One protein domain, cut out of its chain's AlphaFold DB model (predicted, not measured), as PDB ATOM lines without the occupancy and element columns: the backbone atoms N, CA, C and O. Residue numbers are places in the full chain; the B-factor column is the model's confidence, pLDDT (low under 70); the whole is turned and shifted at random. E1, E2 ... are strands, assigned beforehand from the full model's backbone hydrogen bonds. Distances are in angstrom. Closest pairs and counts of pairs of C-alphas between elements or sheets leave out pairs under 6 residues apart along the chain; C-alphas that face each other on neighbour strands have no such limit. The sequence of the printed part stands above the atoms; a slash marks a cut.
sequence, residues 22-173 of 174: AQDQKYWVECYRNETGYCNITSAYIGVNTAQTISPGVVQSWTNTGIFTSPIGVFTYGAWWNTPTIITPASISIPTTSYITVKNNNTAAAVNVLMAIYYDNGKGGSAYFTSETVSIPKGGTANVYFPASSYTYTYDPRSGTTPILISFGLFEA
ATOM      1  N   ALA A  22     -20.586 -17.919 -57.103       43.38
ATOM      2  CA  ALA A  22     -19.776 -17.495 -58.237       43.38
ATOM      3  C   ALA A  22     -20.077 -16.013 -58.465       43.38
ATOM      4  O   ALA A  22     -21.246 -15.633 -58.485       43.38
ATOM      5  N   GLN A  23     -19.051 -15.172 -58.568       51.12
ATOM      6  CA  GLN A  23     -19.212 -13.784 -58.981       51.12
ATOM      7  C   GLN A  23     -18.886 -13.631 -60.470       51.12
ATOM      8  O   GLN A  23     -17.983 -14.271 -61.013       51.12
ATOM      9  N   ASP A  24     -19.593 -12.699 -61.104       47.59
ATOM     10  CA  ASP A  24     -19.504 -12.362 -62.528       47.59
ATOM     11  C   ASP A  24     -18.270 -11.504 -62.887       47.59
ATOM     12  O   ASP A  24     -18.339 -10.635 -63.760       47.59
ATOM     13  N   GLN A  25     -17.130 -11.682 -62.210       50.22
ATOM     14  CA  GLN A  25     -15.903 -10.988 -62.616       50.22
ATOM     15  C   GLN A  25     -15.271 -11.678 -63.832       50.22
ATOM     16  O   GLN A  25     -15.242 -12.905 -63.940       50.22
ATOM     17  N   LYS A  26     -14.815 -10.851 -64.778       58.19
ATOM     18  CA  LYS A  26     -14.391 -11.240 -66.126       58.19
ATOM     19  C   LYS A  26     -12.864 -11.234 -66.217       58.19
ATOM     20  O   LYS A  26     -12.257 -10.234 -65.851       58.19
ATOM     21  N   TYR A  27     -12.260 -12.287 -66.756       65.50
ATOM     22  CA  TYR A  27     -10.901 -12.249 -67.301       65.50
ATOM     23  C   TYR A  27     -10.927 -11.658 -68.708       65.50
ATOM     24  O   TYR A  27     -11.938 -11.763 -69.415       65.50
ATOM     25  N   TRP A  28      -9.821 -11.037 -69.104       76.50
ATOM     26  CA  TRP A  28      -9.674 -10.401 -70.408       76.50
ATOM     27  C   TRP A  28      -8.704 -11.202 -71.259       76.50
ATOM     28  O   TRP A  28      -7.579 -11.464 -70.846       76.50
ATOM     29  N   VAL A  29      -9.156 -11.604 -72.441       82.25
ATOM     30  CA  VAL A  29      -8.306 -12.207 -73.463       82.25
ATOM     31  C   VAL A  29      -8.114 -11.177 -74.558       82.25
ATOM     32  O   VAL A  29      -9.091 -10.667 -75.099       82.25
ATOM     33  N   GLU A  30      -6.871 -10.870 -74.883       87.94
ATOM     34  CA  GLU A  30      -6.515  -9.861 -75.870       87.94
ATOM     35  C   GLU A  30      -5.766 -10.492 -77.039       87.94
ATOM     36  O   GLU A  30      -4.792 -11.216 -76.850       87.94
ATOM     37  N   CYS A  31      -6.178 -10.162 -78.260       89.69
ATOM     38  CA  CYS A  31      -5.330 -10.344 -79.432       89.69
ATOM     39  C   CYS A  31      -4.560  -9.045 -79.687       89.69
ATOM     40  O   CYS A  31      -5.121  -8.101 -80.250       89.69
ATOM     41  N   TYR A  32      -3.299  -8.983 -79.257       89.06
ATOM     42  CA  TYR A  32      -2.486  -7.762 -79.385       89.06
ATOM     43  C   TYR A  32      -1.738  -7.685 -80.719       89.06
ATOM     44  O   TYR A  32      -1.306  -6.611 -81.132       89.06
ATOM     45  N   ARG A  33      -1.567  -8.826 -81.400       90.88
ATOM     46  CA  ARG A  33      -0.927  -8.905 -82.715       90.88
ATOM     47  C   ARG A  33      -1.637  -9.930 -83.592       90.88
ATOM     48  O   ARG A  33      -1.350 -11.125 -83.529       90.88
ATOM     49  N   ASN A  34      -2.555  -9.447 -84.421       92.62
ATOM     50  CA  ASN A  34      -3.387 -10.267 -85.303       92.62
ATOM     51  C   ASN A  34      -2.754 -10.544 -86.679       92.62
ATOM     52  O   ASN A  34      -3.360 -11.246 -87.489       92.62
ATOM     53  N   GLU A  35      -1.565 -10.004 -86.955       93.25
ATOM     54  CA  GLU A  35      -0.860 -10.188 -88.224       93.25
ATOM     55  C   GLU A  35       0.672 -10.162 -88.079       93.25
ATOM     56  O   GLU A  35       1.244  -9.545 -87.172       93.25
ATOM     57  N   THR A  36       1.347 -10.851 -88.998       94.44
ATOM     58  CA  THR A  36       2.805 -10.822 -89.160       94.44
ATOM     59  C   THR A  36       3.175 -11.159 -90.602       94.44
ATOM     60  O   THR A  36       2.696 -12.152 -91.150       94.44
ATOM     61  N   GLY A  37       4.024 -10.342 -91.227       91.31
ATOM     62  CA  GLY A  37       4.407 -10.531 -92.627       91.31
ATOM     63  C   GLY A  37       3.178 -10.589 -93.540       91.31
ATOM     64  O   GLY A  37       2.411  -9.634 -93.624       91.31
ATOM     65  N   TYR A  38       2.973 -11.732 -94.198       95.12
ATOM     66  CA  TYR A  38       1.807 -11.989 -95.053       95.12
ATOM     67  C   TYR A  38       0.669 -12.756 -94.361       95.12
ATOM     68  O   TYR A  38      -0.318 -13.112 -95.012       95.12
ATOM     69  N   CYS A  39       0.806 -13.065 -93.074       96.81
ATOM     70  CA  CYS A  39      -0.103 -13.930 -92.337       96.81
ATOM     71  C   CYS A  39      -1.044 -13.146 -91.422       96.81
ATOM     72  O   CYS A  39      -0.581 -12.410 -90.554       96.81
ATOM     73  N   ASN A  40      -2.351 -13.392 -91.551       96.56
ATOM     74  CA  ASN A  40      -3.397 -12.743 -90.753       96.56
ATOM     75  C   ASN A  40      -4.227 -13.785 -89.999       96.56
ATOM     76  O   ASN A  40      -4.580 -14.824 -90.560       96.56
ATOM     77  N   ILE A  41      -4.606 -13.480 -88.760       95.94
ATOM     78  CA  ILE A  41      -5.575 -14.276 -88.003       95.94
ATOM     79  C   ILE A  41      -6.984 -14.006 -88.542       95.94
ATOM     80  O   ILE A  41      -7.458 -12.873 -88.525       95.94
ATOM     81  N   THR A  42      -7.679 -15.052 -88.988       95.19
ATOM     82  CA  THR A  42      -9.064 -14.960 -89.486       95.19
ATOM     83  C   THR A  42     -10.093 -15.343 -88.429       95.19
ATOM     84  O   THR A  42     -11.217 -14.837 -88.432       95.19
ATOM     85  N   SER A  43      -9.721 -16.230 -87.509       93.94
ATOM     86  CA  SER A  43     -10.554 -16.634 -86.378       93.94
ATOM     87  C   SER A  43      -9.707 -17.155 -85.226       93.94
ATOM     88  O   SER A  43      -8.595 -17.630 -85.440       93.94
ATOM     89  N   ALA A  44     -10.251 -17.115 -84.014       92.06
ATOM     90  CA  ALA A  44      -9.690 -17.797 -82.855       92.06
ATOM     91  C   ALA A  44     -10.770 -18.622 -82.156       92.06
ATOM     92  O   ALA A  44     -11.865 -18.124 -81.903       92.06
ATOM     93  N   TYR A  45     -10.441 -19.868 -81.831       91.62
ATOM     94  CA  TYR A  45     -11.171 -20.690 -80.880       91.62
ATOM     95  C   TYR A  45     -10.363 -20.745 -79.591       91.62
ATOM     96  O   TYR A  45      -9.273 -21.319 -79.565       91.62
ATOM     97  N   ILE A  46     -10.880 -20.133 -78.530       86.94
ATOM     98  CA  ILE A  46     -10.147 -19.994 -77.272       86.94
ATOM     99  C   ILE A  46     -10.976 -20.591 -76.149       86.94
ATOM    100  O   ILE A  46     -12.099 -20.151 -75.879       86.94
ATOM    101  N   GLY A  47     -10.395 -21.604 -75.509       85.62
ATOM    102  CA  GLY A  47     -10.813 -22.113 -74.217       85.62
ATOM    103  C   GLY A  47      -9.988 -21.481 -73.099       85.62
ATOM    104  O   GLY A  47      -8.774 -21.352 -73.218       85.62
ATOM    105  N   VAL A  48     -10.627 -21.119 -71.992       82.75
ATOM    106  CA  VAL A  48      -9.947 -20.703 -70.764       82.75
ATOM    107  C   VAL A  48     -10.458 -21.564 -69.623       82.75
ATOM    108  O   VAL A  48     -11.646 -21.545 -69.292       82.75
ATOM    109  N   ASN A  49      -9.535 -22.315 -69.034       82.44
ATOM    110  CA  ASN A  49      -9.767 -23.098 -67.837       82.44
ATOM    111  C   ASN A  49      -9.309 -22.298 -66.628       82.44
ATOM    112  O   ASN A  49      -8.188 -21.795 -66.602       82.44
ATOM    113  N   THR A  50     -10.153 -22.219 -65.612       77.81
ATOM    114  CA  THR A  50      -9.812 -21.593 -64.335       77.81
ATOM    115  C   THR A  50     -10.080 -22.574 -63.214       77.81
ATOM    116  O   THR A  50     -11.027 -23.353 -63.303       77.81
ATOM    117  N   ALA A  51      -9.236 -22.571 -62.187       78.19
ATOM    118  CA  ALA A  51      -9.430 -23.399 -61.009       78.19
ATOM    119  C   ALA A  51      -8.983 -22.665 -59.747       78.19
ATOM    120  O   ALA A  51      -7.944 -21.999 -59.739       78.19
ATOM    121  N   GLN A  52      -9.759 -22.811 -58.677       74.81
ATOM    122  CA  GLN A  52      -9.499 -22.178 -57.389       74.81
ATOM    123  C   GLN A  52      -9.827 -23.141 -56.248       74.81
ATOM    124  O   GLN A  52     -10.821 -23.867 -56.286       74.81
ATOM    125  N   THR A  53      -8.998 -23.121 -55.205       74.62
ATOM    126  CA  THR A  53      -9.320 -23.801 -53.944       74.62
ATOM    127  C   THR A  53     -10.329 -22.957 -53.166       74.62
ATOM    128  O   THR A  53     -10.010 -21.832 -52.773       74.62
ATOM    129  N   ILE A  54     -11.534 -23.491 -52.955       69.25
ATOM    130  CA  ILE A  54     -12.652 -22.783 -52.298       69.25
ATOM    131  C   ILE A  54     -12.809 -23.158 -50.817       69.25
ATOM    132  O   ILE A  54     -13.386 -22.402 -50.039       69.25
ATOM    133  N   SER A  55     -12.264 -24.305 -50.413       67.31
ATOM    134  CA  SER A  55     -12.131 -24.745 -49.022       67.31
ATOM    135  C   SER A  55     -10.973 -25.752 -48.916       67.31
ATOM    136  O   SER A  55     -10.484 -26.220 -49.949       67.31
ATOM    137  N   PRO A  56     -10.469 -26.078 -47.710       71.06
ATOM    138  CA  PRO A  56      -9.369 -27.031 -47.564       71.06
ATOM    139  C   PRO A  56      -9.665 -28.365 -48.268       71.06
ATOM    140  O   PRO A  56     -10.602 -29.071 -47.908       71.06
ATOM    141  N   GLY A  57      -8.863 -28.696 -49.284       71.56
ATOM    142  CA  GLY A  57      -9.009 -29.928 -50.067       71.56
ATOM    143  C   GLY A  57     -10.090 -29.903 -51.157       71.56
ATOM    144  O   GLY A  57     -10.259 -30.913 -51.834       71.56
ATOM    145  N   VAL A  58     -10.793 -28.785 -51.369       74.75
ATOM    146  CA  VAL A  58     -11.821 -28.658 -52.415       74.75
ATOM    147  C   VAL A  58     -11.391 -27.634 -53.459       74.75
ATOM    148  O   VAL A  58     -11.316 -26.433 -53.188       74.75
ATOM    149  N   VAL A  59     -11.149 -28.126 -54.674       78.06
ATOM    150  CA  VAL A  59     -10.861 -27.317 -55.862       78.06
ATOM    151  C   VAL A  59     -12.090 -27.304 -56.753       78.06
ATOM    152  O   VAL A  59     -12.667 -28.353 -57.038       78.06
ATOM    153  N   GLN A  60     -12.473 -26.119 -57.211       75.00
ATOM    154  CA  GLN A  60     -13.525 -25.955 -58.200       75.00
ATOM    155  C   GLN A  60     -12.938 -25.350 -59.474       75.00
ATOM    156  O   GLN A  60     -12.051 -24.496 -59.395       75.00
ATOM    157  N   SER A  61     -13.422 -25.820 -60.628       77.88
ATOM    158  CA  SER A  61     -12.888 -25.469 -61.944       77.88
ATOM    159  C   SER A  61     -13.990 -25.129 -62.947       77.88
ATOM    160  O   SER A  61     -15.088 -25.681 -62.875       77.88
ATOM    161  N   TRP A  62     -13.672 -24.267 -63.915       76.06
ATOM    162  CA  TRP A  62     -14.562 -23.849 -65.004       76.06
ATOM    163  C   TRP A  62     -13.815 -23.794 -66.320       76.06
ATOM    164  O   TRP A  62     -12.657 -23.381 -66.358       76.06
ATOM    165  N   THR A  63     -14.525 -24.123 -67.391       78.50
ATOM    166  CA  THR A  63     -14.051 -23.999 -68.764       78.50
ATOM    167  C   THR A  63     -14.987 -23.066 -69.508       78.50
ATOM    168  O   THR A  63     -16.183 -23.335 -69.600       78.50
ATOM    169  N   ASN A  64     -14.439 -21.993 -70.068       76.88
ATOM    170  CA  ASN A  64     -15.178 -21.095 -70.947       76.88
ATOM    171  C   ASN A  64     -14.589 -21.170 -72.343       76.88
ATOM    172  O   ASN A  64     -13.376 -21.069 -72.492       76.88
ATOM    173  N   THR A  65     -15.431 -21.332 -73.356       81.06
ATOM    174  CA  THR A  65     -15.003 -21.435 -74.751       81.06
ATOM    175  C   THR A  65     -15.730 -20.412 -75.608       81.06
ATOM    176  O   THR A  65     -16.882 -20.066 -75.352       81.06
ATOM    177  N   GLY A  66     -15.040 -19.903 -76.624       81.00
ATOM    178  CA  GLY A  66     -15.598 -18.953 -77.578       81.00
ATOM    179  C   GLY A  66     -14.915 -19.068 -78.933       81.00
ATOM    180  O   GLY A  66     -13.737 -19.419 -79.008       81.00
ATOM    181  N   ILE A  67     -15.672 -18.784 -79.996       86.06
ATOM    182  CA  ILE A  67     -15.144 -18.568 -81.345       86.06
ATOM    183  C   ILE A  67     -15.274 -17.081 -81.649       86.06
ATOM    184  O   ILE A  67     -16.367 -16.524 -81.559       86.06
ATOM    185  N   PHE A  68     -14.175 -16.462 -82.057       83.81
ATOM    186  CA  PHE A  68     -14.142 -15.075 -82.497       83.81
ATOM    187  C   PHE A  68     -13.695 -15.013 -83.946       83.81
ATOM    188  O   PHE A  68     -12.623 -15.509 -84.296       83.81
ATOM    189  N   THR A  69     -14.507 -14.395 -84.793       86.12
ATOM    190  CA  THR A  69     -14.132 -14.047 -86.163       86.12
ATOM    191  C   THR A  69     -13.379 -12.722 -86.141       86.12
ATOM    192  O   THR A  69     -13.830 -11.766 -85.521       86.12
ATOM    193  N   SER A  70     -12.219 -12.663 -86.801       82.44
ATOM    194  CA  SER A  70     -11.316 -11.496 -86.763       82.44
ATOM    195  C   SER A  70     -11.039 -10.992 -85.333       82.44
ATOM    196  O   SER A  70     -11.407  -9.868 -84.992       82.44
ATOM    197  N   PRO A  71     -10.430 -11.825 -84.466       80.06
ATOM    198  CA  PRO A  71     -10.205 -11.488 -83.067       80.06
ATOM    199  C   PRO A  71      -9.181 -10.354 -82.962       80.06
ATOM    200  O   PRO A  71      -7.982 -10.602 -83.018       80.06
ATOM    201  N   ILE A  72      -9.638  -9.112 -82.835       81.06
ATOM    202  CA  ILE A  72      -8.794  -7.943 -82.574       81.06
ATOM    203  C   ILE A  72      -9.298  -7.267 -81.301       81.06
ATOM    204  O   ILE A  72     -10.499  -7.039 -81.154       81.06
ATOM    205  N   GLY A  73      -8.379  -6.933 -80.396       75.06
ATOM    206  CA  GLY A  73      -8.701  -6.269 -79.136       75.06
ATOM    207  C   GLY A  73      -9.069  -7.238 -78.013       75.06
ATOM    208  O   GLY A  73      -8.642  -8.393 -78.008       75.06
ATOM    209  N   VAL A  74      -9.818  -6.728 -77.033       76.38
ATOM    210  CA  VAL A  74     -10.087  -7.400 -75.756       76.38
ATOM    211  C   VAL A  74     -11.471  -8.048 -75.749       76.38
ATOM    212  O   VAL A  74     -12.483  -7.392 -75.988       76.38
ATOM    213  N   PHE A  75     -11.519  -9.324 -75.379       73.62
ATOM    214  CA  PHE A  75     -12.733 -10.112 -75.196       73.62
ATOM    215  C   PHE A  75     -12.843 -10.578 -73.745       73.62
ATOM    216  O   PHE A  75     -11.845 -10.846 -73.078       73.62
ATOM    217  N   THR A  76     -14.072 -10.685 -73.241       60.75
ATOM    218  CA  THR A  76     -14.320 -11.014 -71.832       60.75
ATOM    219  C   THR A  76     -14.814 -12.441 -71.636       60.75
ATOM    220  O   THR A  76     -15.810 -12.827 -72.245       60.75
ATOM    221  N   TYR A  77     -14.208 -13.156 -70.689       64.69
ATOM    222  CA  TYR A  77     -14.616 -14.486 -70.225       64.69
ATOM    223  C   TYR A  77     -14.940 -14.443 -68.715       64.69
ATOM    224  O   TYR A  77     -14.112 -13.970 -67.944       64.69
ATOM    225  N   GLY A  78     -16.125 -14.887 -68.263       50.56
ATOM    226  CA  GLY A  78     -16.458 -15.052 -66.820       50.56
ATOM    227  C   GLY A  78     -15.944 -16.402 -66.287       50.56
ATOM    228  O   GLY A  78     -15.608 -17.246 -67.096       50.56
ATOM    229  N   ALA A  79     -15.794 -16.746 -65.007       50.97
ATOM    230  CA  ALA A  79     -16.279 -16.225 -63.730       50.97
ATOM    231  C   ALA A  79     -15.192 -16.411 -62.631       50.97
ATOM    232  O   ALA A  79     -14.250 -17.185 -62.819       50.97
ATOM    233  N   TRP A  80     -15.330 -15.747 -61.474       53.66
ATOM    234  CA  TRP A  80     -14.385 -15.776 -60.332       53.66
ATOM    235  C   TRP A  80     -15.141 -15.862 -58.978       53.66
ATOM    236  O   TRP A  80     -16.265 -15.381 -58.884       53.66
ATOM    237  N   TRP A  81     -14.542 -16.390 -57.889       54.16
ATOM    238  CA  TRP A  81     -15.098 -16.335 -56.508       54.16
ATOM    239  C   TRP A  81     -14.410 -15.324 -55.584       54.16
ATOM    240  O   TRP A  81     -13.234 -15.447 -55.250       54.16
ATOM    241  N   ASN A  82     -15.168 -14.344 -55.097       48.44
ATOM    242  CA  ASN A  82     -14.695 -13.341 -54.139       48.44
ATOM    243  C   ASN A  82     -14.972 -13.745 -52.679       48.44
ATOM    244  O   ASN A  82     -15.023 -12.894 -51.797       48.44
ATOM    245  N   THR A  83     -15.222 -15.033 -52.397       49.66
ATOM    246  CA  THR A  83     -15.415 -15.450 -51.004       49.66
ATOM    247  C   THR A  83     -14.088 -15.288 -50.255       49.66
ATOM    248  O   THR A  83     -13.098 -15.924 -50.617       49.66
ATOM    249  N   PRO A  84     -14.036 -14.412 -49.239       44.53
ATOM    250  CA  PRO A  84     -12.799 -13.988 -48.617       44.53
ATOM    251  C   PRO A  84     -12.437 -15.011 -47.554       44.53
ATOM    252  O   PRO A  84     -12.868 -14.870 -46.412       44.53
ATOM    253  N   THR A  85     -11.690 -16.057 -47.894       48.06
ATOM    254  CA  THR A  85     -11.258 -16.979 -46.834       48.06
ATOM    255  C   THR A  85      -9.777 -17.163 -46.672       48.06
ATOM    256  O   THR A  85      -9.350 -17.255 -45.535       48.06
ATOM    257  N   ILE A  86      -8.963 -17.133 -47.712       49.38
ATOM    258  CA  ILE A  86      -7.502 -17.194 -47.604       49.38
ATOM    259  C   ILE A  86      -6.969 -16.652 -48.932       49.38
ATOM    260  O   ILE A  86      -7.664 -16.724 -49.944       49.38
ATOM    261  N   ILE A  87      -5.756 -16.099 -48.939       55.81
ATOM    262  CA  ILE A  87      -4.974 -15.863 -50.160       55.81
ATOM    263  C   ILE A  87      -4.741 -17.242 -50.810       55.81
ATOM    264  O   ILE A  87      -3.732 -17.894 -50.555       55.81
ATOM    265  N   THR A  88      -5.733 -17.768 -51.535       61.41
ATOM    266  CA  THR A  88      -5.658 -19.080 -52.176       61.41
ATOM    267  C   THR A  88      -5.126 -18.901 -53.591       61.41
ATOM    268  O   THR A  88      -5.581 -18.007 -54.310       61.41
ATOM    269  N   PRO A  89      -4.147 -19.719 -54.012       67.06
ATOM    270  CA  PRO A  89      -3.708 -19.719 -55.395       67.06
ATOM    271  C   PRO A  89      -4.891 -20.024 -56.315       67.06
ATOM    272  O   PRO A  89      -5.606 -21.013 -56.126       67.06
ATOM    273  N   ALA A  90      -5.083 -19.166 -57.306       72.50
ATOM    274  CA  ALA A  90      -5.933 -19.434 -58.446       72.50
ATOM    275  C   ALA A  90      -5.034 -19.773 -59.632       72.50
ATOM    276  O   ALA A  90      -3.922 -19.258 -59.764       72.50
ATOM    277  N   SER A  91      -5.512 -20.665 -60.489       78.75
ATOM    278  CA  SER A  91      -4.820 -21.035 -61.717       78.75
ATOM    279  C   SER A  91      -5.703 -20.750 -62.917       78.75
ATOM    280  O   SER A  91      -6.919 -20.945 -62.876       78.75
ATOM    281  N   ILE A  92      -5.075 -20.269 -63.981       80.94
ATOM    282  CA  ILE A  92      -5.677 -20.100 -65.298       80.94
ATOM    283  C   ILE A  92      -4.833 -20.905 -66.276       80.94
ATOM    284  O   ILE A  92      -3.611 -20.941 -66.164       80.94
ATOM    285  N   SER A  93      -5.467 -21.562 -67.235       85.06
ATOM    286  CA  SER A  93      -4.775 -22.274 -68.304       85.06
ATOM    287  C   SER A  93      -5.532 -22.159 -69.613       85.06
ATOM    288  O   SER A  93      -6.762 -22.071 -69.630       85.06
ATOM    289  N   ILE A  94      -4.784 -22.168 -70.711       85.44
ATOM    290  CA  ILE A  94      -5.344 -22.329 -72.047       85.44
ATOM    291  C   ILE A  94      -5.089 -23.783 -72.472       85.44
ATOM    292  O   ILE A  94      -3.936 -24.221 -72.490       85.44
ATOM    293  N   PRO A  95      -6.142 -24.565 -72.781       83.12
ATOM    294  CA  PRO A  95      -5.979 -25.929 -73.243       83.12
ATOM    295  C   PRO A  95      -5.382 -25.939 -74.650       83.12
ATOM    296  O   PRO A  95      -5.678 -25.068 -75.471       83.12
ATOM    297  N   THR A  96      -4.622 -26.989 -74.955       82.69
ATOM    298  CA  THR A  96      -4.002 -27.229 -76.272       82.69
ATOM    299  C   THR A  96      -5.010 -27.396 -77.409       82.69
ATOM    300  O   THR A  96      -4.637 -27.371 -78.574       82.69
ATOM    301  N   THR A  97      -6.295 -27.555 -77.090       88.56
ATOM    302  CA  THR A  97      -7.390 -27.560 -78.065       88.56
ATOM    303  C   THR A  97      -7.755 -26.163 -78.567       88.56
ATOM    304  O   THR A  97      -8.486 -26.059 -79.549       88.56
ATOM    305  N   SER A  98      -7.266 -25.097 -77.924       91.44
ATOM    306  CA  SER A  98      -7.424 -23.725 -78.415       91.44
ATOM    307  C   SER A  98      -6.512 -23.500 -79.617       91.44
ATOM    308  O   SER A  98      -5.371 -23.966 -79.635       91.44
ATOM    309  N   TYR A  99      -6.987 -22.764 -80.617       94.56
ATOM    310  CA  TYR A  99      -6.224 -22.458 -81.826       94.56
ATOM    311  C   TYR A  99      -6.653 -21.137 -82.455       94.56
ATOM    312  O   TYR A  99      -7.771 -20.658 -82.263       94.56
ATOM    313  N   ILE A 100      -5.762 -20.572 -83.257       95.00
ATOM    314  CA  ILE A 100      -6.074 -19.514 -84.213       95.00
ATOM    315  C   ILE A 100      -6.034 -20.092 -85.622       95.00
ATOM    316  O   ILE A 100      -5.208 -20.949 -85.925       95.00
ATOM    317  N   THR A 101      -6.912 -19.623 -86.495       96.94
ATOM    318  CA  THR A 101      -6.825 -19.900 -87.928       96.94
ATOM    319  C   THR A 101      -6.100 -18.742 -88.584       96.94
ATOM    320  O   THR A 101      -6.502 -17.586 -88.445       96.94
ATOM    321  N   VAL A 102      -5.019 -19.063 -89.284       97.75
ATOM    322  CA  VAL A 102      -4.142 -18.096 -89.937       97.75
ATOM    323  C   VAL A 102      -4.253 -18.276 -91.440       97.75
ATOM    324  O   VAL A 102      -4.167 -19.399 -91.940       97.75
ATOM    325  N   LYS A 103      -4.410 -17.169 -92.164       97.62
ATOM    326  CA  LYS A 103      -4.326 -17.128 -93.622       97.62
ATOM    327  C   LYS A 103      -3.008 -16.516 -94.056       97.62
ATOM    328  O   LYS A 103      -2.696 -15.404 -93.647       97.62
ATOM    329  N   ASN A 104      -2.280 -17.216 -94.918       97.62
ATOM    330  CA  ASN A 104      -1.122 -16.680 -95.617       97.62
ATOM    331  C   ASN A 104      -1.574 -16.031 -96.933       97.62
ATOM    332  O   ASN A 104      -2.015 -16.714 -97.857       97.62
ATOM    333  N   ASN A 105      -1.462 -14.708 -97.017       96.81
ATOM    334  CA  ASN A 105      -1.767 -13.933 -98.218       96.81
ATOM    335  C   ASN A 105      -0.602 -13.910 -99.223       96.81
ATOM    336  O   ASN A 105      -0.771 -13.411-100.336       96.81
ATOM    337  N   ASN A 106       0.566 -14.460 -98.872       95.69
ATOM    338  CA  ASN A 106       1.676 -14.623 -99.798       95.69
ATOM    339  C   ASN A 106       1.315 -15.687-100.835       95.69
ATOM    340  O   ASN A 106       1.083 -16.851-100.505       95.69
ATOM    341  N   THR A 107       1.295 -15.298-102.103       93.69
ATOM    342  CA  THR A 107       1.040 -16.213-103.221       93.69
ATOM    343  C   THR A 107       2.315 -16.882-103.737       93.69
ATOM    344  O   THR A 107       2.231 -17.850-104.495       93.69
ATOM    345  N   ALA A 108       3.492 -16.416-103.309       95.81
ATOM    346  CA  ALA A 108       4.784 -16.905-103.775       95.81
ATOM    347  C   ALA A 108       5.339 -18.053-102.918       95.81
ATOM    348  O   ALA A 108       5.823 -19.042-103.470       95.81
ATOM    349  N   ALA A 109       5.247 -17.959-101.587       95.88
ATOM    350  CA  ALA A 109       5.888 -18.901-100.668       95.88
ATOM    351  C   ALA A 109       5.035 -19.219 -99.432       95.88
ATOM    352  O   ALA A 109       4.133 -18.466 -99.054       95.88
ATOM    353  N   ALA A 110       5.330 -20.363 -98.812       96.50
ATOM    354  CA  ALA A 110       4.854 -20.651 -97.466       96.50
ATOM    355  C   ALA A 110       5.516 -19.692 -96.466       96.50
ATOM    356  O   ALA A 110       6.629 -19.224 -96.702       96.50
ATOM    357  N   VAL A 111       4.826 -19.405 -95.365       96.88
ATOM    358  CA  VAL A 111       5.333 -18.555 -94.281       96.88
ATOM    359  C   VAL A 111       5.278 -19.360 -92.996       96.88
ATOM    360  O   VAL A 111       4.251 -19.962 -92.683       96.88
ATOM    361  N   ASN A 112       6.387 -19.388 -92.269       97.19
ATOM    362  CA  ASN A 112       6.463 -20.063 -90.986       97.19
ATOM    363  C   ASN A 112       6.053 -19.083 -89.892       97.19
ATOM    364  O   ASN A 112       6.556 -17.964 -89.828       97.19
ATOM    365  N   VAL A 113       5.127 -19.494 -89.035       97.25
ATOM    366  CA  VAL A 113       4.621 -18.660 -87.945       97.25
ATOM    367  C   VAL A 113       4.594 -19.435 -86.641       97.25
ATOM    368  O   VAL A 113       4.503 -20.658 -86.632       97.25
ATOM    369  N   LEU A 114       4.629 -18.714 -85.532       95.56
ATOM    370  CA  LEU A 114       4.346 -19.227 -84.200       95.56
ATOM    371  C   LEU A 114       3.413 -18.262 -83.475       95.56
ATOM    372  O   LEU A 114       3.254 -17.102 -83.865       95.56
ATOM    373  N   MET A 115       2.796 -18.738 -82.407       93.62
ATOM    374  CA  MET A 115       1.967 -17.930 -81.529       93.62
ATOM    375  C   MET A 115       2.623 -17.808 -80.164       93.62
ATOM    376  O   MET A 115       3.170 -18.778 -79.644       93.62
ATOM    377  N   ALA A 116       2.514 -16.629 -79.566       92.62
ATOM    378  CA  ALA A 116       2.899 -16.406 -78.186       92.62
ATOM    379  C   ALA A 116       1.685 -16.061 -77.327       92.62
ATOM    380  O   ALA A 116       0.780 -15.370 -77.794       92.62
ATOM    381  N   ILE A 117       1.700 -16.504 -76.072       91.56
ATOM    382  CA  ILE A 117       0.745 -16.134 -75.026       91.56
ATOM    383  C   ILE A 117       1.516 -15.491 -73.883       91.56
ATOM    384  O   ILE A 117       2.573 -15.979 -73.480       91.56
ATOM    385  N   TYR A 118       0.940 -14.437 -73.331       90.06
ATOM    386  CA  TYR A 118       1.404 -13.737 -72.156       90.06
ATOM    387  C   TYR A 118       0.286 -13.671 -71.115       90.06
ATOM    388  O   TYR A 118      -0.850 -13.327 -71.437       90.06
ATOM    389  N   TYR A 119       0.614 -14.004 -69.871       87.12
ATOM    390  CA  TYR A 119      -0.256 -13.790 -68.719       87.12
ATOM    391  C   TYR A 119       0.270 -12.597 -67.928       87.12
ATOM    392  O   TYR A 119       1.433 -12.614 -67.528       87.12
ATOM    393  N   ASP A 120      -0.586 -11.613 -67.657       81.12
ATOM    394  CA  ASP A 120      -0.283 -10.476 -66.787       81.12
ATOM    395  C   ASP A 120      -1.290 -10.375 -65.645       81.12
ATOM    396  O   ASP A 120      -2.504 -10.393 -65.865       81.12
ATOM    397  N   ASN A 121      -0.795 -10.224 -64.419       72.56
ATOM    398  CA  ASN A 121      -1.629  -9.952 -63.249       72.56
ATOM    399  C   ASN A 121      -1.576  -8.491 -62.768       72.56
ATOM    400  O   ASN A 121      -2.128  -8.179 -61.713       72.56
ATOM    401  N   GLY A 122      -0.882  -7.607 -63.489       67.62
ATOM    402  CA  GLY A 122      -0.746  -6.184 -63.177       67.62
ATOM    403  C   GLY A 122       0.046  -5.879 -61.900       67.62
ATOM    404  O   GLY A 122       0.091  -4.726 -61.475       67.62
ATOM    405  N   LYS A 123       0.649  -6.888 -61.255       64.81
ATOM    406  CA  LYS A 123       1.370  -6.771 -59.972       64.81
ATOM    407  C   LYS A 123       2.768  -7.396 -60.014       64.81
ATOM    408  O   LYS A 123       3.303  -7.789 -58.981       64.81
ATOM    409  N   GLY A 124       3.363  -7.473 -61.207       56.50
ATOM    410  CA  GLY A 124       4.741  -7.931 -61.413       56.50
ATOM    411  C   GLY A 124       4.905  -9.444 -61.565       56.50
ATOM    412  O   GLY A 124       6.036  -9.921 -61.592       56.50
ATOM    413  N   GLY A 125       3.808 -10.201 -61.669       64.25
ATOM    414  CA  GLY A 125       3.851 -11.609 -62.044       64.25
ATOM    415  C   GLY A 125       3.424 -11.781 -63.495       64.25
ATOM    416  O   GLY A 125       2.280 -11.465 -63.834       64.25
ATOM    417  N   SER A 126       4.317 -12.328 -64.315       78.75
ATOM    418  CA  SER A 126       4.017 -12.653 -65.699       78.75
ATOM    419  C   SER A 126       4.573 -14.000 -66.132       78.75
ATOM    420  O   SER A 126       5.526 -14.524 -65.553       78.75
ATOM    421  N   ALA A 127       3.941 -14.586 -67.145       84.69
ATOM    422  CA  ALA A 127       4.394 -15.821 -67.771       84.69
ATOM    423  C   ALA A 127       4.246 -15.719 -69.288       84.69
ATOM    424  O   ALA A 127       3.275 -15.145 -69.778       84.69
ATOM    425  N   TYR A 128       5.207 -16.286 -70.017       90.12
ATOM    426  CA  TYR A 128       5.280 -16.228 -71.472       90.12
ATOM    427  C   TYR A 128       5.488 -17.627 -72.046       90.12
ATOM    428  O   TYR A 128       6.360 -18.365 -71.587       90.12
ATOM    429  N   PHE A 129       4.692 -17.981 -73.051       92.75
ATOM    430  CA  PHE A 129       4.715 -19.291 -73.698       92.75
ATOM    431  C   PHE A 129       4.634 -19.125 -75.213       92.75
ATOM    432  O   PHE A 129       3.877 -18.287 -75.697       92.75
ATOM    433  N   THR A 130       5.353 -19.958 -75.962       93.62
ATOM    434  CA  THR A 130       5.329 -19.978 -77.433       93.62
ATOM    435  C   THR A 130       4.891 -21.338 -77.947       93.62
ATOM    436  O   THR A 130       5.301 -22.363 -77.403       93.62
ATOM    437  N   SER A 131       4.070 -21.357 -78.995       94.25
ATOM    438  CA  SER A 131       3.737 -22.581 -79.725       94.25
ATOM    439  C   SER A 131       4.948 -23.111 -80.488       94.25
ATOM    440  O   SER A 131       5.943 -22.413 -80.690       94.25
ATOM    441  N   GLU A 132       4.813 -24.329 -81.002       93.75
ATOM    442  CA  GLU A 132       5.648 -24.789 -82.106       93.75
ATOM    443  C   GLU A 132       5.428 -23.921 -83.353       93.75
ATOM    444  O   GLU A 132       4.382 -23.275 -83.521       93.75
ATOM    445  N   THR A 133       6.423 -23.919 -84.235       96.38
ATOM    446  CA  THR A 133       6.342 -23.273 -85.542       96.38
ATOM    447  C   THR A 133       5.451 -24.077 -86.484       96.38
ATOM    448  O   THR A 133       5.610 -25.286 -86.637       96.38
ATOM    449  N   VAL A 134       4.550 -23.388 -87.177       97.12
ATOM    450  CA  VAL A 134       3.651 -23.950 -88.185       97.12
ATOM    451  C   VAL A 134       3.940 -23.302 -89.533       97.12
ATOM    452  O   VAL A 134       3.970 -22.077 -89.652       97.12
ATOM    453  N   SER A 135       4.122 -24.122 -90.567       97.44
ATOM    454  CA  SER A 135       4.263 -23.638 -91.941       97.44
ATOM    455  C   SER A 135       2.888 -23.441 -92.577       97.44
ATOM    456  O   SER A 135       2.143 -24.401 -92.776       97.44
ATOM    457  N   ILE A 136       2.541 -22.194 -92.894       97.69
ATOM    458  CA  ILE A 136       1.281 -21.852 -93.552       97.69
ATOM    459  C   ILE A 136       1.510 -21.862 -95.071       97.69
ATOM    460  O   ILE A 136       2.271 -21.026 -95.578       97.69
ATOM    461  N   PRO A 137       0.867 -22.769 -95.831       97.50
ATOM    462  CA  PRO A 137       1.107 -22.896 -97.266       97.50
ATOM    463  C   PRO A 137       0.751 -21.608 -98.018       97.50
ATOM    464  O   PRO A 137      -0.120 -20.848 -97.592       97.50
ATOM    465  N   LYS A 138       1.415 -21.367 -99.155       96.75
ATOM    466  CA  LYS A 138       1.179 -20.183-100.002       96.75
ATOM    467  C   LYS A 138      -0.300 -20.042-100.377       96.75
ATOM    468  O   LYS A 138      -0.916 -21.004-100.838       96.75
ATOM    469  N   GLY A 139      -0.875 -18.861-100.157       96.31
ATOM    470  CA  GLY A 139      -2.298 -18.572-100.375       96.31
ATOM    471  C   GLY A 139      -3.274 -19.365 -99.490       96.31
ATOM    472  O   GLY A 139      -4.490 -19.238 -99.663       96.31
ATOM    473  N   GLY A 140      -2.770 -20.209 -98.587       97.19
ATOM    474  CA  GLY A 140      -3.550 -21.175 -97.829       97.19
ATOM    475  C   GLY A 140      -3.871 -20.729 -96.406       97.19
ATOM    476  O   GLY A 140      -3.530 -19.628 -95.967       97.19
ATOM    477  N   THR A 141      -4.547 -21.617 -95.682       97.75
ATOM    478  CA  THR A 141      -4.908 -21.436 -94.275       97.75
ATOM    479  C   THR A 141      -4.457 -22.629 -93.452       97.75
ATOM    480  O   THR A 141      -4.508 -23.760 -93.933       97.75
ATOM    481  N   ALA A 142      -4.078 -22.396 -92.202       97.62
ATOM    482  CA  ALA A 142      -3.831 -23.465 -91.243       97.62
ATOM    483  C   ALA A 142      -4.184 -23.015 -89.824       97.62
ATOM    484  O   ALA A 142      -4.274 -21.818 -89.537       97.62
ATOM    485  N   ASN A 143      -4.392 -23.994 -88.948       97.12
ATOM    486  CA  ASN A 143      -4.570 -23.743 -87.528       97.12
ATOM    487  C   ASN A 143      -3.207 -23.723 -86.836       97.12
ATOM    488  O   ASN A 143      -2.393 -24.622 -87.034       97.12
ATOM    489  N   VAL A 144      -2.993 -22.714 -85.998       96.00
ATOM    490  CA  VAL A 144      -1.861 -22.627 -85.075       96.00
ATOM    491  C   VAL A 144      -2.424 -22.809 -83.674       96.00
ATOM    492  O   VAL A 144      -3.280 -22.037 -83.238       96.00
ATOM    493  N   TYR A 145      -1.998 -23.864 -82.991       94.81
ATOM    494  CA  TYR A 145      -2.524 -24.219 -81.675       94.81
ATOM    495  C   TYR A 145      -1.821 -23.434 -80.571       94.81
ATOM    496  O   TYR A 145      -0.626 -23.146 -80.651       94.81
ATOM    497  N   PHE A 146      -2.581 -23.076 -79.538       90.69
ATOM    498  CA  PHE A 146      -2.041 -22.406 -78.359       90.69
ATOM    499  C   PHE A 146      -1.061 -23.354 -77.652       90.69
ATOM    500  O   PHE A 146      -1.369 -24.544 -77.508       90.69
ATOM    501  N   PRO A 147       0.111 -22.871 -77.194       89.12
ATOM    502  CA  PRO A 147       0.981 -23.689 -76.363       89.12
ATOM    503  C   PRO A 147       0.252 -24.117 -75.090       89.12
ATOM    504  O   PRO A 147      -0.490 -23.332 -74.488       89.12
ATOM    505  N   ALA A 148       0.506 -25.356 -74.660       82.00
ATOM    506  CA  ALA A 148       0.077 -25.824 -73.350       82.00
ATOM    507  C   ALA A 148       0.626 -24.864 -72.292       82.00
ATOM    508  O   ALA A 148       1.839 -24.756 -72.112       82.00
ATOM    509  N   SER A 149      -0.262 -24.133 -71.632       85.44
ATOM    510  CA  SER A 149       0.138 -23.056 -70.737       85.44
ATOM    511  C   SER A 149      -0.787 -22.987 -69.537       85.44
ATOM    512  O   SER A 149      -2.008 -23.131 -69.638       85.44
ATOM    513  N   SER A 150      -0.180 -22.795 -68.373       85.56
ATOM    514  CA  SER A 150      -0.879 -22.549 -67.125       85.56
ATOM    515  C   SER A 150      -0.124 -21.500 -66.325       85.56
ATOM    516  O   SER A 150       1.104 -21.423 -66.348       85.56
ATOM    517  N   TYR A 151      -0.878 -20.673 -65.621       83.38
ATOM    518  CA  TYR A 151      -0.349 -19.625 -64.777       83.38
ATOM    519  C   TYR A 151      -1.087 -19.639 -63.446       83.38
ATOM    520  O   TYR A 151      -2.318 -19.594 -63.400       83.38
ATOM    521  N   THR A 152      -0.320 -19.741 -62.363       80.75
ATOM    522  CA  THR A 152      -0.841 -19.709 -60.997       80.75
ATOM    523  C   THR A 152      -0.462 -18.389 -60.363       80.75
ATOM    524  O   THR A 152       0.688 -17.967 -60.426       80.75
ATOM    525  N   TYR A 153      -1.427 -17.751 -59.724       71.44
ATOM    526  CA  TYR A 153      -1.242 -16.468 -59.077       71.44
ATOM    527  C   TYR A 153      -1.982 -16.462 -57.745       71.44
ATOM    528  O   TYR A 153      -2.975 -17.160 -57.541       71.44
ATOM    529  N   THR A 154      -1.479 -15.667 -56.812       69.31
ATOM    530  CA  THR A 154      -2.106 -15.450 -55.509       69.31
ATOM    531  C   THR A 154      -2.564 -14.000 -55.463       69.31
ATOM    532  O   THR A 154      -1.751 -13.087 -55.588       69.31
ATOM    533  N   TYR A 155      -3.874 -13.773 -55.363       62.16
ATOM    534  CA  TYR A 155      -4.467 -12.436 -55.441       62.16
ATOM    535  C   TYR A 155      -5.456 -12.182 -54.305       62.16
ATOM    536  O   TYR A 155      -6.177 -13.088 -53.894       62.16
ATOM    537  N   ASP A 156      -5.508 -10.927 -53.835       55.34
ATOM    538  CA  ASP A 156      -6.546 -10.426 -52.928       55.34
ATOM    539  C   ASP A 156      -7.594  -9.607 -53.717       55.34
ATOM    540  O   ASP A 156      -7.300  -8.483 -54.161       55.34
ATOM    541  N   PRO A 157      -8.825 -10.129 -53.872       46.25
ATOM    542  CA  PRO A 157      -9.901  -9.484 -54.622       46.25
ATOM    543  C   PRO A 157     -10.461  -8.202 -54.012       46.25
ATOM    544  O   PRO A 157     -11.218  -7.494 -54.677       46.25
ATOM    545  N   ARG A 158     -10.025  -7.810 -52.812       51.19
ATOM    546  CA  ARG A 158     -10.403  -6.525 -52.202       51.19
ATOM    547  C   ARG A 158      -9.684  -5.316 -52.797       51.19
ATOM    548  O   ARG A 158     -10.059  -4.188 -52.499       51.19
ATOM    549  N   SER A 159      -8.658  -5.523 -53.621       53.25
ATOM    550  CA  SER A 159      -7.767  -4.435 -54.047       53.25
ATOM    551  C   SER A 159      -8.255  -3.592 -55.235       53.25
ATOM    552  O   SER A 159      -7.546  -2.676 -55.634       53.25
ATOM    553  N   GLY A 160      -9.450  -3.845 -55.792       51.38
ATOM    554  CA  GLY A 160     -10.018  -3.017 -56.875       51.38
ATOM    555  C   GLY A 160      -9.184  -2.986 -58.165       51.38
ATOM    556  O   GLY A 160      -9.407  -2.134 -59.019       51.38
ATOM    557  N   THR A 161      -8.208  -3.888 -58.297       52.06
ATOM    558  CA  THR A 161      -7.237  -3.915 -59.394       52.06
ATOM    559  C   THR A 161      -7.635  -4.847 -60.536       52.06
ATOM    560  O   THR A 161      -8.419  -5.778 -60.362       52.06
ATOM    561  N   THR A 162      -7.054  -4.535 -61.695       53.88
ATOM    562  CA  THR A 162      -7.225  -5.083 -63.044       53.88
ATOM    563  C   THR A 162      -7.409  -6.609 -63.093       53.88
ATOM    564  O   THR A 162      -6.657  -7.327 -62.430       53.88
ATOM    565  N   PRO A 163      -8.372  -7.128 -63.882       63.28
ATOM    566  CA  PRO A 163      -8.472  -8.562 -64.154       63.28
ATOM    567  C   PRO A 163      -7.190  -9.083 -64.815       63.28
ATOM    568  O   PRO A 163      -6.479  -8.319 -65.466       63.28
ATOM    569  N   ILE A 164      -6.904 -10.383 -64.675       73.06
ATOM    570  CA  ILE A 164      -5.783 -10.988 -65.408       73.06
ATOM    571  C   ILE A 164      -6.016 -10.811 -66.899       73.06
ATOM    572  O   ILE A 164      -7.084 -11.165 -67.418       73.06
ATOM    573  N   LEU A 165      -4.993 -10.273 -67.550       78.62
ATOM    574  CA  LEU A 165      -4.932 -10.107 -68.985       78.62
ATOM    575  C   LEU A 165      -4.174 -11.294 -69.573       78.62
ATOM    576  O   LEU A 165      -3.039 -11.577 -69.187       78.62
ATOM    577  N   ILE A 166      -4.825 -12.003 -70.487       85.75
ATOM    578  CA  ILE A 166      -4.226 -13.073 -71.278       85.75
ATOM    579  C   ILE A 166      -4.068 -12.536 -72.696       85.75
ATOM    580  O   ILE A 166      -5.035 -12.490 -73.454       85.75
ATOM    581  N   SER A 167      -2.865 -12.114 -73.058       89.00
ATOM    582  CA  SER A 167      -2.591 -11.541 -74.376       89.00
ATOM    583  C   SER A 167      -1.973 -12.601 -75.282       89.00
ATOM    584  O   SER A 167      -1.036 -13.288 -74.884       89.00
ATOM    585  N   PHE A 168      -2.456 -12.736 -76.515       91.81
ATOM    586  CA  PHE A 168      -1.855 -13.604 -77.525       91.81
ATOM    587  C   PHE A 168      -1.549 -12.850 -78.819       91.81
ATOM    588  O   PHE A 168      -2.194 -11.853 -79.154       91.81
ATOM    589  N   GLY A 169      -0.538 -13.324 -79.544       92.94
ATOM    590  CA  GLY A 169      -0.085 -12.689 -80.777       92.94
ATOM    591  C   GLY A 169       0.585 -13.662 -81.740       92.94
ATOM    592  O   GLY A 169       1.156 -14.670 -81.319       92.94
ATOM    593  N   LEU A 170       0.506 -13.338 -83.030       95.75
ATOM    594  CA  LEU A 170       1.128 -14.078 -84.126       95.75
ATOM    595  C   LEU A 170       2.510 -13.501 -84.466       95.75
ATOM    596  O   LEU A 170       2.678 -12.285 -84.567       95.75
ATOM    597  N   PHE A 171       3.490 -14.374 -84.682       95.81
ATOM    598  CA  PHE A 171       4.876 -14.016 -84.975       95.81
ATOM    599  C   PHE A 171       5.404 -14.834 -86.143       95.81
ATOM    600  O   PHE A 171       5.086 -16.013 -86.272       95.81
ATOM    601  N   GLU A 172       6.209 -14.210 -86.994       93.44
ATOM    602  CA  GLU A 172       6.952 -14.923 -88.029       93.44
ATOM    603  C   GLU A 172       8.104 -15.695 -87.379       93.44
ATOM    604  O   GLU A 172       8.788 -15.181 -86.490       93.44
ATOM    605  N   ALA A 173       8.271 -16.951 -87.782       89.88
ATOM    606  CA  ALA A 173       9.359 -17.806 -87.338       89.88
ATOM    607  C   ALA A 173      10.473 -17.758 -88.390       89.88
ATOM    608  O   ALA A 173      10.229 -18.088 -89.552       89.88
TER     609      ALA A 173
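This is residues 22 to 173 of the 174 residues of an uncharacterized protein of Chitinophaga silvisoli (UniProt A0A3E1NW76). Two strongly twisted sheets, E1 E4 E7 E8 E9 E12 and E2 E3 E5 E6 E10 E11, lie face to face as a long, slim sandwich whose strands run roughly lengthwise. In the first sheet E8 and E9 follow one another beside E7; in the second, E5 and E6 do so beside the long, bent E2, with E11 and E10 beyond them. The printed part has 152 residues, with no named helix and twelve named strands, E1 to E12 in order; the class is all strand, the first sheet mixed, the second antiparallel, both branched. It is compact, with a radius of gyration of the C-alphas of 16.9 A, and in outline a rod spanning 59 by 25 by 22 A.

Start at E1, residues 23 to 33: on one side of it is antiparallel E4, residues 73 to 80, with N 27 and O 77 within hydrogen-bond range at 2.8 A. On its other side is parallel E12, residues 165 to 172, with N 30 and O 166 at 2.8 A. E12 has E7, residues 111 to 120, as its antiparallel neighbour, N 116 and O 169 at 3.0 A. On the other side of E7 look for two antiparallel edge strands: E8, residues 126 to 130, its hairpin partner, N 117 and O 129 at 2.8 A, and E9, residues 134 to 136, N 113 and O 134 at 2.9 A. In the second sheet E2, residues 39 to 55, bends by 66 degrees at residue 42 and forms a hairpin with E3, residues 58 to 69, N 48 and O 64 at 2.8 A. On the other side of E2 are antiparallel E5, residues 89 to 94, N 49 and O 93 at 2.8 A, and E6, residues 99 to 104, N 42 and O 101 at 2.8 A. Antiparallel edge strands follow: E11, residues 149 to 154, beside E5, N 92 and O 151 at 2.9 A, and E10, residues 141 to 145, beside E6, N 100 and O 144 at 2.9 A. Between the sheets, the closest C-alphas of E7 and E10 are those of Met 115 and Val 144, 7.0 A apart.

Find C-alpha 23 at (-19.212, -13.784, -58.981); from there E1 runs 30.4 A. E2, the longest strand, begins at C-alpha 39, (-0.103, -13.930, -92.337), and covers 46.2 A; E3 covers 36.8 A and E7 29.2 A. E12 ends at C-alpha 172, (6.952, -14.923, -88.029).

The C-alphas farthest apart, of Thr 85 and Ala 108, are 59.2 A apart. The printed part has no cut and no long link. Look for pLDDT under 70 at residues 22 to 27, 54 to 55, 76 to 89, 122 to 125 and 154 to 163.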